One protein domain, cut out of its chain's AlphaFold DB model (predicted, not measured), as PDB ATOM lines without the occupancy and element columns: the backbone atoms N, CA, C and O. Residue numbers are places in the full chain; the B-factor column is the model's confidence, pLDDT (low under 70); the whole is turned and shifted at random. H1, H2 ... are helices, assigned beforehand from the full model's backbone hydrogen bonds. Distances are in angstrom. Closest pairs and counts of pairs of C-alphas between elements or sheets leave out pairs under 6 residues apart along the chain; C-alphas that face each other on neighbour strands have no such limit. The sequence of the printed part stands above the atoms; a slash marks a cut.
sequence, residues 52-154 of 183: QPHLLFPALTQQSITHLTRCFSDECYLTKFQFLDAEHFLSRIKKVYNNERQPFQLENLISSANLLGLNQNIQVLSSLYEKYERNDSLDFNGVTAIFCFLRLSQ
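AT A GLANCE: This is residues 52 to 154 of the 183 residues of an uncharacterized protein of Spironucleus salmonicida (UniProt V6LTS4). A long helix, H3, lies along one side of the domain and crosses over a side-by-side pair, H2 and H6, with H6 in the middle of the whole. H5 packs on H6 by the first part of H6, H4 lies between H3 and H5 at that end of the domain, and the short H1 sits beside H2 at the opposite end. The printed part has 103 residues with six named helices, H1 to H6 in order along the chain, and no named strand, and its class is all helix. It is compact, with a radius of gyration of the C-alphas of 13.3 A, and rounded, spanning 35 by 27 by 23 A.

HOW THE PARTS SIT: H3, residues 80 to 99, touches H6, residues 140 to 154, with residues 90 to 97 of H3 alone; the closest C-alphas, of Ile 93 and Thr 144, are 6.7 A apart, and the helices run opposite ways at a steep tilt of 57 degrees. With residues 82 to 86 alone, H3 touches H2, residues 62 to 72, at a steep tilt of 60 degrees, opposite ways; the C-alphas of Phe 72 and Gln 82 come closest, at 5.6 A. H2 and H6 touch with 18 pairs of C-alphas within 8 A, the closest being Ser 64 and Ala 145 at 4.6 A, and run the same way at a shallow tilt of 33 degrees, only just short of steep. H5, residues 122 to 132, touches residues 142 to 146 of H6 alone, opposite ways at a steep tilt of 52 degrees, with the C-alphas of Tyr 132 and Gly 142 closest at 4.8 A. H4, residues 106 to 112, only just touches H3, with 3 pairs of C-alphas within 8 A, the closest being Val 96 and Leu 109 at 6.4 A. H4 also only just touches H5, with 3 such pairs, Leu 106 and Tyr 129 closest at 7.1 A. H1, residues 53 to 56, touches H2, with the C-alphas of His 54 and Ile 65 closest at 6.4 A. H3 and H5 are apart. Every O i to N i+4 pair is within hydrogen-bond range in H3, H4, H5 and H6, and 6 of 7 in H2; H1 is too short for such a pair.

IN THESE COORDINATES: H1 begins at C-alpha 53, (80.479, 27.675, 92.562). H3 is 28.7 A long from C-alpha 80, (79.858, 16.560, 90.701), to C-alpha 99. H6 is 21.1 A long and ends at C-alpha 154, (101.202, 23.675, 90.713). H2 measures 15.8 A and H5 15.5 A.

THE WHOLE: The two C-alphas farthest apart, of Lys 80 and Gln 123, are 37.1 A apart. The printed part has no cut. The link H1 to H2 is tight, the other links are short, and no link is long. Residues 101, 103 to 104 and 113 to 120 have pLDDT under 70; the mean of the printed part is 85.9.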
ATOM      1  N   GLN A  52      76.925  25.880  90.073       95.88
ATOM      2  CA  GLN A  52      77.449  27.238  90.187       95.88
ATOM      3  C   GLN A  52      78.282  27.383  91.477       95.88
ATOM      4  O   GLN A  52      77.742  27.199  92.571       95.88
ATOM      5  N   PRO A  53      79.579  27.738  91.407       94.88
ATOM      6  CA  PRO A  53      80.479  27.675  92.562       94.88
ATOM      7  C   PRO A  53      80.065  28.563  93.743       94.88
ATOM      8  O   PRO A  53      80.224  28.165  94.892       94.88
ATOM      9  N   HIS A  54      79.486  29.736  93.481       95.12
ATOM     10  CA  HIS A  54      79.019  30.644  94.534       95.12
ATOM     11  C   HIS A  54      77.814  30.094  95.314       95.12
ATOM     12  O   HIS A  54      77.670  30.390  96.496       95.12
ATOM     13  N   LEU A  55      76.988  29.245  94.689       95.31
ATOM     14  CA  LEU A  55      75.898  28.530  95.362       95.31
ATOM     15  C   LEU A  55      76.413  27.290  96.107       95.31
ATOM     16  O   LEU A  55      75.886  26.929  97.156       95.31
ATOM     17  N   LEU A  56      77.475  26.658  95.599       95.06
ATOM     18  CA  LEU A  56      78.144  25.537  96.266       95.06
ATOM     19  C   LEU A  56      78.978  25.977  97.480       95.06
ATOM     20  O   LEU A  56      79.188  25.188  98.398       95.06
ATOM     21  N   PHE A  57      79.470  27.213  97.525       95.69
ATOM     22  CA  PHE A  57      80.342  27.688  98.604       95.69
ATOM     23  C   PHE A  57      79.958  29.096  99.082       95.69
ATOM     24  O   PHE A  57      80.791  29.999  99.044       95.69
ATOM     25  N   PRO A  58      78.726  29.301  99.584       94.19
ATOM     26  CA  PRO A  58      78.194  30.637  99.869       94.19
ATOM     27  C   PRO A  58      78.919  31.371 101.009       94.19
ATOM     28  O   PRO A  58      78.825  32.586 101.117       94.19
ATOM     29  N   ALA A  59      79.644  30.646 101.867       93.38
ATOM     30  CA  ALA A  59      80.438  31.230 102.948       93.38
ATOM     31  C   ALA A  59      81.793  31.793 102.479       93.38
ATOM     32  O   ALA A  59      82.491  32.440 103.263       93.38
ATOM     33  N   LEU A  60      82.194  31.510 101.235       94.19
ATOM     34  CA  LEU A  60      83.447  31.992 100.676       94.19
ATOM     35  C   LEU A  60      83.264  33.338  99.972       94.19
ATOM     36  O   LEU A  60      82.224  33.628  99.388       94.19
ATOM     37  N   THR A  61      84.312  34.154  99.978       92.62
ATOM     38  CA  THR A  61      84.335  35.393  99.192       92.62
ATOM     39  C   THR A  61      84.438  35.090  97.698       92.62
ATOM     40  O   THR A  61      84.960  34.046  97.301       92.62
ATOM     41  N   GLN A  62      84.017  36.032  96.850       91.19
ATOM     42  CA  GLN A  62      84.083  35.875  95.392       91.19
ATOM     43  C   GLN A  62      85.497  35.540  94.888       91.19
ATOM     44  O   GLN A  62      85.660  34.722  93.982       91.19
ATOM     45  N   GLN A  63      86.527  36.136  95.495       88.69
ATOM     46  CA  GLN A  63      87.925  35.879  95.152       88.69
ATOM     47  C   GLN A  63      88.329  34.435  95.486       88.69
ATOM     48  O   GLN A  63      88.872  33.728  94.636       88.69
ATOM     49  N   SER A  64      87.996  33.961  96.691       91.25
ATOM     50  CA  SER A  64      88.253  32.579  97.113       91.25
ATOM     51  C   SER A  64      87.489  31.575  96.239       91.25
ATOM     52  O   SER A  64      88.062  30.568  95.836       91.25
ATOM     53  N   ILE A  65      86.230  31.867  95.883       93.75
ATOM     54  CA  ILE A  65      85.413  31.040  94.976       93.75
ATOM     55  C   ILE A  65      86.044  30.963  93.586       93.75
ATOM     56  O   ILE A  65      86.096  29.885  92.993       93.75
ATOM     57  N   THR A  66      86.535  32.086  93.062       90.69
ATOM     58  CA  THR A  66      87.165  32.147  91.737       90.69
ATOM     59  C   THR A  66      88.418  31.279  91.702       90.69
ATOM     60  O   THR A  66      88.514  30.381  90.865       90.69
ATOM     61  N   HIS A  67      89.330  31.457  92.664       90.31
ATOM     62  CA  HIS A  67      90.530  30.626  92.753       90.31
ATOM     63  C   HIS A  67      90.192  29.149  92.987       90.31
ATOM     64  O   HIS A  67      90.755  28.286  92.317       90.31
ATOM     65  N   LEU A  68      89.237  28.842  93.873       93.56
ATOM     66  CA  LEU A  68      88.786  27.470  94.113       93.56
ATOM     67  C   LEU A  68      88.247  26.831  92.830       93.56
ATOM     68  O   LEU A  68      88.614  25.709  92.504       93.56
ATOM     69  N   THR A  69      87.421  27.547  92.070       93.69
ATOM     70  CA  THR A  69      86.856  27.030  90.817       93.69
ATOM     71  C   THR A  69      87.963  26.730  89.812       93.69
ATOM     72  O   THR A  69      88.008  25.627  89.270       93.69
ATOM     73  N   ARG A  70      88.912  27.660  89.635       91.62
ATOM     74  CA  ARG A  70      90.058  27.498  88.728       91.62
ATOM     75  C   ARG A  70      90.972  26.337  89.118       91.62
ATOM     76  O   ARG A  70      91.543  25.702  88.235       91.62
ATOM     77  N   CYS A  71      91.082  25.992  90.405       90.62
ATOM     78  CA  CYS A  71      91.837  24.812  90.843       90.62
ATOM     79  C   CYS A  71      91.304  23.515  90.238       90.62
ATOM     80  O   CYS A  71      92.097  22.644  89.878       90.62
ATOM     81  N   PHE A  72      89.982  23.383  90.126       92.31
ATOM     82  CA  PHE A  72      89.331  22.118  89.776       92.31
ATOM     83  C   PHE A  72      88.707  22.112  88.382       92.31
ATOM     84  O   PHE A  72      88.480  21.036  87.837       92.31
ATOM     85  N   SER A  73      88.457  23.280  87.788       91.94
ATOM     86  CA  SER A  73      87.774  23.421  86.506       91.94
ATOM     87  C   SER A  73      88.440  24.460  85.613       91.94
ATOM     88  O   SER A  73      88.963  25.471  86.081       91.94
ATOM     89  N   ASP A  74      88.412  24.191  84.309       88.12
ATOM     90  CA  ASP A  74      88.788  25.163  83.278       88.12
ATOM     91  C   ASP A  74      87.614  26.096  82.919       88.12
ATOM     92  O   ASP A  74      87.783  27.086  82.207       88.12
ATOM     93  N   GLU A  75      86.430  25.800  83.453       90.94
ATOM     94  CA  GLU A  75      85.172  26.488  83.197       90.94
ATOM     95  C   GLU A  75      84.680  27.186  84.478       90.94
ATOM     96  O   GLU A  75      85.163  26.927  85.579       90.94
ATOM     97  N   CYS A  76      83.683  28.065  84.364       90.62
ATOM     98  CA  CYS A  76      83.154  28.831  85.504       90.62
ATOM     99  C   CYS A  76      82.197  28.030  86.413       90.62
ATOM    100  O   CYS A  76      81.447  28.616  87.190       90.62
ATOM    101  N   TYR A  77      82.185  26.702  86.302       94.69
ATOM    102  CA  TYR A  77      81.308  25.801  87.048       94.69
ATOM    103  C   TYR A  77      82.023  24.502  87.416       94.69
ATOM    104  O   TYR A  77      83.085  24.181  86.877       94.69
ATOM    105  N   LEU A  78      81.411  23.743  88.327       95.50
ATOM    106  CA  LEU A  78      81.928  22.464  88.803       95.50
ATOM    107  C   LEU A  78      80.976  21.321  88.450       95.50
ATOM    108  O   LEU A  78      79.775  21.368  88.716       95.50
ATOM    109  N   THR A  79      81.529  20.255  87.889       94.81
ATOM    110  CA  THR A  79      80.865  18.948  87.835       94.81
ATOM    111  C   THR A  79      80.793  18.328  89.236       94.81
ATOM    112  O   THR A  79      81.497  18.752  90.153       94.81
ATOM    113  N   LYS A  80      79.988  17.272  89.411       92.31
ATOM    114  CA  LYS A  80      79.858  16.560  90.701       92.31
ATOM    115  C   LYS A  80      81.202  16.080  91.262       92.31
ATOM    116  O   LYS A  80      81.447  16.205  92.456       92.31
ATOM    117  N   PHE A  81      82.079  15.573  90.395       91.69
ATOM    118  CA  PHE A  81      83.419  15.115  90.775       91.69
ATOM    119  C   PHE A  81      84.290  16.271  91.270       91.69
ATOM    120  O   PHE A  81      84.846  16.209  92.361       91.69
ATOM    121  N   GLN A  82      84.344  17.359  90.499       94.81
ATOM    122  CA  GLN A  82      85.130  18.541  90.855       94.81
ATOM    123  C   GLN A  82      84.608  19.211  92.131       94.81
ATOM    124  O   GLN A  82      85.394  19.726  92.920       94.81
ATOM    125  N   PHE A  83      83.293  19.185  92.356       95.06
ATOM    126  CA  PHE A  83      82.677  19.654  93.594       95.06
ATOM    127  C   PHE A  83      83.137  18.836  94.811       95.06
ATOM    128  O   PHE A  83      83.545  19.427  95.808       95.06
ATOM    129  N   LEU A  84      83.135  17.502  94.722       93.06
ATOM    130  CA  LEU A  84      83.632  16.640  95.801       93.06
ATOM    131  C   LEU A  84      85.108  16.881  96.104       93.06
ATOM    132  O   LEU A  84      85.488  17.018  97.268       93.06
ATOM    133  N   ASP A  85      85.937  16.971  95.065       92.56
ATOM    134  CA  ASP A  85      87.363  17.249  95.228       92.56
ATOM    135  C   ASP A  85      87.592  18.619  95.882       92.56
ATOM    136  O   ASP A  85      88.436  18.748  96.776       92.56
ATOM    137  N   ALA A  86      86.799  19.625  95.499       94.81
ATOM    138  CA  ALA A  86      86.822  20.949  96.108       94.81
ATOM    139  C   ALA A  86      86.392  20.919  97.585       94.81
ATOM    140  O   ALA A  86      87.059  21.529  98.421       94.81
ATOM    141  N   GLU A  87      85.338  20.180  97.946       93.88
ATOM    142  CA  GLU A  87      84.911  20.033  99.346       93.88
ATOM    143  C   GLU A  87      85.950  19.313 100.201       93.88
ATOM    144  O   GLU A  87      86.274  19.765 101.305       93.88
ATOM    145  N   HIS A  88      86.532  18.227  99.691       92.50
ATOM    146  CA  HIS A  88      87.616  17.534 100.379       92.50
ATOM    147  C   HIS A  88      88.833  18.438 100.569       92.50
ATOM    148  O   HIS A  88      89.453  18.420 101.635       92.50
ATOM    149  N   PHE A  89      89.166  19.250  99.566       92.38
ATOM    150  CA  PHE A  89      90.256  20.210  99.655       92.38
ATOM    151  C   PHE A  89      89.985  21.301 100.699       92.38
ATOM    152  O   PHE A  89      90.817  21.506 101.583       92.38
ATOM    153  N   LEU A  90      88.802  21.923 100.684       94.38
ATOM    154  CA  LEU A  90      88.400  22.907 101.696       94.38
ATOM    155  C   LEU A  90      88.372  22.317 103.106       94.38
ATOM    156  O   LEU A  90      88.779  22.981 104.056       94.38
ATOM    157  N   SER A  91      87.942  21.063 103.259       92.12
ATOM    158  CA  SER A  91      87.968  20.364 104.548       92.12
ATOM    159  C   SER A  91      89.392  20.233 105.096       92.12
ATOM    160  O   SER A  91      89.615  20.448 106.288       92.12
ATOM    161  N   ARG A  92      90.383  19.951 104.236       90.12
ATOM    162  CA  ARG A  92      91.802  19.929 104.637       90.12
ATOM    163  C   ARG A  92      92.287  21.313 105.060       90.12
ATOM    164  O   ARG A  92      92.880  21.421 106.127       90.12
ATOM    165  N   ILE A  93      91.977  22.354 104.285       91.00
ATOM    166  CA  ILE A  93      92.336  23.740 104.632       91.00
ATOM    167  C   ILE A  93      91.715  24.126 105.976       91.00
ATOM    168  O   ILE A  93      92.404  24.640 106.847       91.00
ATOM    169  N   LYS A  94      90.433  23.811 106.189       91.69
ATOM    170  CA  LYS A  94      89.721  24.102 107.438       91.69
ATOM    171  C   LYS A  94      90.347  23.403 108.641       91.69
ATOM    172  O   LYS A  94      90.424  23.998 109.709       91.69
ATOM    173  N   LYS A  95      90.814  22.161 108.483       89.44
ATOM    174  CA  LYS A  95      91.556  21.459 109.543       89.44
ATOM    175  C   LYS A  95      92.866  22.169 109.874       89.44
ATOM    176  O   LYS A  95      93.141  22.369 111.047       89.44
ATOM    177  N   VAL A  96      93.638  22.562 108.860       86.19
ATOM    178  CA  VAL A  96      94.901  23.293 109.050       86.19
ATOM    179  C   VAL A  96      94.641  24.637 109.741       86.19
ATOM    180  O   VAL A  96      95.221  24.901 110.786       86.19
ATOM    181  N   TYR A  97      93.673  25.408 109.246       87.31
ATOM    182  CA  TYR A  97      93.248  26.683 109.825       87.31
ATOM    183  C   TYR A  97      92.791  26.556 111.287       87.31
ATOM    184  O   TYR A  97      93.180  27.352 112.128       87.31
ATOM    185  N   ASN A  98      91.993  25.539 111.622       87.12
ATOM    186  CA  ASN A  98      91.495  25.352 112.990       87.12
ATOM    187  C   ASN A  98      92.562  24.836 113.969       87.12
ATOM    188  O   ASN A  98      92.410  25.015 115.176       87.12
ATOM    189  N   ASN A  99      93.588  24.142 113.473       82.38
ATOM    190  CA  ASN A  99      94.651  23.585 114.307       82.38
ATOM    191  C   ASN A  99      95.720  24.622 114.671       82.38
ATOM    192  O   ASN A  99      96.488  24.401 115.608       82.38
ATOM    193  N   GLU A 100      95.784  25.735 113.946       75.88
ATOM    194  CA  GLU A 100      96.775  26.773 114.180       75.88
ATOM    195  C   GLU A 100      96.292  27.791 115.223       75.88
ATOM    196  O   GLU A 100      95.134  28.213 115.233       75.88
ATOM    197  N   ARG A 101      97.181  28.168 116.150       67.31
ATOM    198  CA  ARG A 101      96.875  29.163 117.185       67.31
ATOM    199  C   ARG A 101      97.091  30.565 116.620       67.31
ATOM    200  O   ARG A 101      98.122  30.827 116.017       67.31
ATOM    201  N   GLN A 102      96.135  31.455 116.861       70.44
ATOM    202  CA  GLN A 102      96.214  32.861 116.463       70.44
ATOM    203  C   GLN A 102      97.364  33.601 117.176       70.44
ATOM    204  O   GLN A 102      97.588  33.331 118.362       70.44
ATOM    205  N   PRO A 103      98.029  34.575 116.520       65.88
ATOM    206  CA  PRO A 103      97.813  35.022 115.138       65.88
ATOM    207  C   PRO A 103      98.340  34.013 114.105       65.88
ATOM    208  O   PRO A 103      99.409  33.439 114.294       65.88
ATOM    209  N   PHE A 104      97.598  33.801 113.014       69.12
ATOM    210  CA  PHE A 104      98.017  32.880 111.951       69.12
ATOM    211  C   PHE A 104      99.331  33.308 111.302       69.12
ATOM    212  O   PHE A 104      99.467  34.443 110.838       69.12
ATOM    213  N   GLN A 105     100.268  32.367 111.205       73.12
ATOM    214  CA  GLN A 105     101.534  32.559 110.517       73.12
ATOM    215  C   GLN A 105     101.510  31.716 109.249       73.12
ATOM    216  O   GLN A 105     101.462  30.488 109.290       73.12
ATOM    217  N   LEU A 106     101.556  32.373 108.090       76.94
ATOM    218  CA  LEU A 106     101.422  31.698 106.800       76.94
ATOM    219  C   LEU A 106     102.444  30.557 106.603       76.94
ATOM    220  O   LEU A 106     102.128  29.534 106.001       76.94
ATOM    221  N   GLU A 107     103.637  30.699 107.174       74.94
ATOM    222  CA  GLU A 107     104.704  29.690 107.190       74.94
ATOM    223  C   GLU A 107     104.289  28.389 107.899       74.94
ATOM    224  O   GLU A 107     104.578  27.290 107.417       74.94
ATOM    225  N   ASN A 108     103.563  28.483 109.016       75.31
ATOM    226  CA  ASN A 108     103.081  27.321 109.766       75.31
ATOM    227  C   ASN A 108     101.941  26.621 109.019       75.31
ATOM    228  O   ASN A 108     101.931  25.387 108.930       75.31
ATOM    229  N   LEU A 109     101.047  27.398 108.398       76.94
ATOM    230  CA  LEU A 109      99.968  26.874 107.558       76.94
ATOM    231  C   LEU A 109     100.538  26.089 106.366       76.94
ATOM    232  O   LEU A 109     100.097  24.974 106.079       76.94
ATOM    233  N   ILE A 110     101.545  26.642 105.685       79.69
ATOM    234  CA  ILE A 110     102.180  26.032 104.504       79.69
ATOM    235  C   ILE A 110     103.024  24.814 104.889       79.69
ATOM    236  O   ILE A 110     102.970  23.789 104.201       79.69
ATOM    237  N   SER A 111     103.727  24.872 106.024       75.38
ATOM    238  CA  SER A 111     104.419  23.714 106.606       75.38
ATOM    239  C   SER A 111     103.449  22.571 106.900       75.38
ATOM    240  O   SER A 111     103.678  21.439 106.479       75.38
ATOM    241  N   SER A 112     102.320  22.879 107.544       70.19
ATOM    242  CA  SER A 112     101.268  21.908 107.877       70.19
ATOM    243  C   SER A 112     100.590  21.308 106.641       70.19
ATOM    244  O   SER A 112     100.002  20.228 106.703       70.19
ATOM    245  N   ALA A 113     100.686  21.993 105.501       68.06
ATOM    246  CA  ALA A 113     100.171  21.549 104.213       68.06
ATOM    247  C   ALA A 113     101.152  20.686 103.402       68.06
ATOM    248  O   ALA A 113     100.806  20.276 102.293       68.06
ATOM    249  N   ASN A 114     102.353  20.409 103.925       68.31
ATOM    250  CA  ASN A 114     103.450  19.728 103.225       68.31
ATOM    251  C   ASN A 114     103.900  20.426 101.925       68.31
ATOM    252  O   ASN A 114     104.423  19.783 101.015       68.31
ATOM    253  N   LEU A 115     103.759  21.749 101.836       67.06
ATOM    254  CA  LEU A 115     104.256  22.549 100.709       67.06
ATOM    255  C   LEU A 115     105.722  22.960 100.948       67.06
ATOM    256  O   LEU A 115     106.078  24.137 100.942       67.06
ATOM    257  N   LEU A 116     106.576  21.955 101.177       56.34
ATOM    258  CA  LEU A 116     107.921  22.074 101.766       56.34
ATOM    259  C   LEU A 116     108.905  22.981 100.997       56.34
ATOM    260  O   LEU A 116     109.890  23.426 101.578       56.34
ATOM    261  N   GLY A 117     108.642  23.292  99.724       61.12
ATOM    262  CA  GLY A 117     109.476  24.198  98.920       61.12
ATOM    263  C   GLY A 117     109.135  25.686  99.065       61.12
ATOM    264  O   GLY A 117     109.997  26.529  98.834       61.12
ATOM    265  N   LEU A 118     107.904  26.031  99.461       63.94
ATOM    266  CA  LEU A 118     107.467  27.433  99.503       63.94
ATOM    267  C   LEU A 118     107.949  28.162 100.764       63.94
ATOM    268  O   LEU A 118     108.213  29.359 100.719       63.94
ATOM    269  N   ASN A 119     108.137  27.423 101.860       60.44
ATOM    270  CA  ASN A 119     108.629  27.939 103.142       60.44
ATOM    271  C   ASN A 119     110.010  28.601 103.055       60.44
ATOM    272  O   ASN A 119     110.365  29.409 103.902       60.44
ATOM    273  N   GLN A 120     110.800  28.255 102.036       65.69
ATOM    274  CA  GLN A 120     112.137  28.810 101.832       65.69
ATOM    275  C   GLN A 120     112.111  30.143 101.067       65.69
ATOM    276  O   GLN A 120     113.134  30.819 100.985       65.69
ATOM    277  N   ASN A 121     110.959  30.541 100.514       76.06
ATOM    278  CA  ASN A 121     110.820  31.736  99.689       76.06
ATOM    279  C   ASN A 121     110.001  32.820 100.407       76.06
ATOM    280  O   ASN A 121     108.857  33.109 100.053       76.06
ATOM    281  N   ILE A 122     110.620  33.417 101.430       73.62
ATOM    282  CA  ILE A 122     110.005  34.404 102.335       73.62
ATOM    283  C   ILE A 122     109.350  35.560 101.562       73.62
ATOM    284  O   ILE A 122     108.242  35.958 101.893       73.62
ATOM    285  N   GLN A 123     109.967  36.052 100.482       79.88
ATOM    286  CA  GLN A 123     109.408  37.154  99.682       79.88
ATOM    287  C   GLN A 123     108.065  36.797  99.030       79.88
ATOM    288  O   GLN A 123     107.147  37.619  98.995       79.88
ATOM    289  N   VAL A 124     107.932  35.565  98.529       83.12
ATOM    290  CA  VAL A 124     106.669  35.074  97.961       83.12
ATOM    291  C   VAL A 124     105.616  34.939  99.057       83.12
ATOM    292  O   VAL A 124     104.469  35.317  98.840       83.12
ATOM    293  N   LEU A 125     106.001  34.455 100.240       81.56
ATOM    294  CA  LEU A 125     105.098  34.347 101.386       81.56
ATOM    295  C   LEU A 125     104.586  35.708 101.850       81.56
ATOM    296  O   LEU A 125     103.379  35.861 102.003       81.56
ATOM    297  N   SER A 126     105.469  36.697 101.997       83.75
ATOM    298  CA  SER A 126     105.086  38.073 102.328       83.75
ATOM    299  C   SER A 126     104.134  38.650 101.281       83.75
ATOM    300  O   SER A 126     103.073  39.148 101.633       83.75
ATOM    301  N   SER A 127     104.434  38.470  99.990       87.62
ATOM    302  CA  SER A 127     103.569  38.954  98.901       87.62
ATOM    303  C   SER A 127     102.184  38.290  98.905       87.62
ATOM    304  O   SER A 127     101.179  38.927  98.596       87.62
ATOM    305  N   LEU A 128     102.110  36.994  99.229       88.62
ATOM    306  CA  LEU A 128     100.840  36.275  99.359       88.62
ATOM    307  C   LEU A 128     100.069  36.718 100.604       88.62
ATOM    308  O   LEU A 128      98.853  36.862 100.533       88.62
ATOM    309  N   TYR A 129     100.760  36.945 101.719       88.12
ATOM    310  CA  TYR A 129     100.152  37.465 102.936       88.12
ATOM    311  C   TYR A 129      99.520  38.836 102.672       88.12
ATOM    312  O   TYR A 129      98.305  38.959 102.776       88.12
ATOM    313  N   GLU A 130     100.300  39.806 102.190       89.44
ATOM    314  CA  GLU A 130      99.848  41.175 101.891       89.44
ATOM    315  C   GLU A 130      98.692  41.218 100.878       89.44
ATOM    316  O   GLU A 130      97.777  42.033 100.973       89.44
ATOM    317  N   LYS A 131      98.691  40.316  99.886       89.19
ATOM    318  CA  LYS A 131      97.638  40.274  98.861       89.19
ATOM    319  C   LYS A 131      96.288  39.788  99.397       89.19
ATOM    320  O   LYS A 131      95.250  40.159  98.842       89.19
ATOM    321  N   TYR A 132      96.292  38.895 100.385       89.50
ATOM    322  CA  TYR A 132      95.091  38.181 100.832       89.50
ATOM    323  C   TYR A 132      94.714  38.455 102.296       89.50
ATOM    324  O   TYR A 132      93.649  38.004 102.728       89.50
ATOM    325  N   GLU A 133      95.540  39.182 103.047       88.62
ATOM    326  CA  GLU A 133      95.217  39.636 104.397       88.62
ATOM    327  C   GLU A 133      94.049  40.628 104.408       88.62
ATOM    328  O   GLU A 133      93.756  41.330 103.436       88.62
ATOM    329  N   ARG A 134      93.347  40.670 105.539       82.19
ATOM    330  CA  ARG A 134      92.287  41.637 105.815       82.19
ATOM    331  C   ARG A 134      92.383  42.069 107.267       82.19
ATOM    332  O   ARG A 134      92.321  41.230 108.162       82.19
ATOM    333  N   ASN A 135      92.459  43.379 107.497       81.94
ATOM    334  CA  ASN A 135      92.621  43.954 108.837       81.94
ATOM    335  C   ASN A 135      93.830  43.346 109.577       81.94
ATOM    336  O   ASN A 135      93.672  42.835 110.685       81.94
ATOM    337  N   ASP A 136      94.995  43.323 108.920       80.75
ATOM    338  CA  ASP A 136      96.269  42.825 109.467       80.75
ATOM    339  C   ASP A 136      96.227  41.358 109.949       80.75
ATOM    340  O   ASP A 136      96.951  40.944 110.857       80.75
ATOM    341  N   SER A 137      95.317  40.555 109.384       84.75
ATOM    342  CA  SER A 137      95.193  39.134 109.700       84.75
ATOM    343  C   SER A 137      94.681  38.317 108.513       84.75
ATOM    344  O   SER A 137      93.950  38.807 107.649       84.75
ATOM    345  N   LEU A 138      95.043  37.035 108.471       87.88
ATOM    346  CA  LEU A 138      94.518  36.090 107.487       87.88
ATOM    347  C   LEU A 138      93.291  35.369 108.044       87.88
ATOM    348  O   LEU A 138      93.406  34.457 108.858       87.88
ATOM    349  N   ASP A 139      92.104  35.735 107.572       90.50
ATOM    350  CA  ASP A 139      90.898  34.956 107.847       90.50
ATOM    351  C   ASP A 139      90.859  33.658 107.012       90.50
ATOM    352  O   ASP A 139      91.697  33.396 106.142       90.50
ATOM    353  N   PHE A 140      89.849  32.820 107.250       90.88
ATOM    354  CA  PHE A 140      89.684  31.566 106.510       90.88
ATOM    355  C   PHE A 140      89.578  31.774 104.988       90.88
ATOM    356  O   PHE A 140      89.998  30.908 104.215       90.88
ATOM    357  N   ASN A 141      89.037  32.911 104.538       93.06
ATOM    358  CA  ASN A 141      88.914  33.225 103.117       93.06
ATOM    359  C   ASN A 141      90.267  33.552 102.487       93.06
ATOM    360  O   ASN A 141      90.542  33.052 101.392       93.06
ATOM    361  N   GLY A 142      91.097  34.335 103.179       91.75
ATOM    362  CA  GLY A 142      92.468  34.645 102.783       91.75
ATOM    363  C   GLY A 142      93.319  33.381 102.709       91.75
ATOM    364  O   GLY A 142      93.905  33.090 101.666       91.75
ATOM    365  N   VAL A 143      93.281  32.543 103.753       91.00
ATOM    366  CA  VAL A 143      93.979  31.245 103.754       91.00
ATOM    367  C   VAL A 143      93.492  30.352 102.612       91.00
ATOM    368  O   VAL A 143      94.298  29.797 101.866       91.00
ATOM    369  N   THR A 144      92.177  30.251 102.406       92.19
ATOM    370  CA  THR A 144      91.616  29.470 101.294       92.19
ATOM    371  C   THR A 144      92.097  29.986  99.939       92.19
ATOM    372  O   THR A 144      92.464  29.183  99.079       92.19
ATOM    373  N   ALA A 145      92.119  31.305  99.741       91.50
ATOM    374  CA  ALA A 145      92.562  31.915  98.494       91.50
ATOM    375  C   ALA A 145      94.045  31.630  98.215       91.50
ATOM    376  O   ALA A 145      94.368  31.222  97.099       91.50
ATOM    377  N   ILE A 146      94.916  31.734  99.227       90.69
ATOM    378  CA  ILE A 146      96.343  31.399  99.102       90.69
ATOM    379  C   ILE A 146      96.523  29.927  98.721       90.69
ATOM    380  O   ILE A 146      97.206  29.613  97.748       90.69
ATOM    381  N   PHE A 147      95.875  29.006  99.435       90.88
ATOM    382  CA  PHE A 147      95.990  27.575  99.140       90.88
ATOM    383  C   PHE A 147      95.474  27.222  97.743       90.88
ATOM    384  O   PHE A 147      96.066  26.388  97.054       90.88
ATOM    385  N   CYS A 148      94.387  27.860  97.302       91.12
ATOM    386  CA  CYS A 148      93.893  27.697  95.941       91.12
ATOM    387  C   CYS A 148      94.894  28.252  94.918       91.12
ATOM    388  O   CYS A 148      95.217  27.568  93.954       91.12
ATOM    389  N   PHE A 149      95.446  29.443  95.145       89.38
ATOM    390  CA  PHE A 149      96.454  30.043  94.269       89.38
ATOM    391  C   PHE A 149      97.690  29.143  94.103       89.38
ATOM    392  O   PHE A 149      98.160  28.922  92.985       89.38
ATOM    393  N   LEU A 150      98.187  28.564  95.199       87.81
ATOM    394  CA  LEU A 150      99.335  27.654  95.177       87.81
ATOM    395  C   LEU A 150      99.015  26.350  94.440       87.81
ATOM    396  O   LEU A 150      99.789  25.912  93.589       87.81
ATOM    397  N   ARG A 151      97.844  25.761  94.699       88.25
ATOM    398  CA  ARG A 151      97.392  24.558  93.989       88.25
ATOM    399  C   ARG A 151      97.205  24.810  92.494       88.25
ATOM    400  O   ARG A 151      97.563  23.959  91.683       88.25
ATOM    401  N   LEU A 152      96.648  25.962  92.126       88.44
ATOM    402  CA  LEU A 152      96.486  26.363  90.734       88.44
ATOM    403  C   LEU A 152      97.847  26.530  90.053       88.44
ATOM    404  O   LEU A 152      98.046  25.975  88.976       88.44
ATOM    405  N   SER A 153      98.795  27.204  90.712       86.62
ATOM    406  CA  SER A 153     100.181  27.339  90.238       86.62
ATOM    407  C   SER A 153     100.806  25.977  89.941       86.62
ATOM    408  O   SER A 153     101.341  25.768  88.855       86.62
ATOM    409  N   GLN A 154     100.681  25.030  90.876       85.69
ATOM    410  CA  GLN A 154     101.202  23.675  90.713       85.69
ATOM    411  C   GLN A 154     100.542  22.955  89.531       85.69
ATOM    412  O   GLN A 154     101.237  22.429  88.667       85.69
TER     413      GLN A 154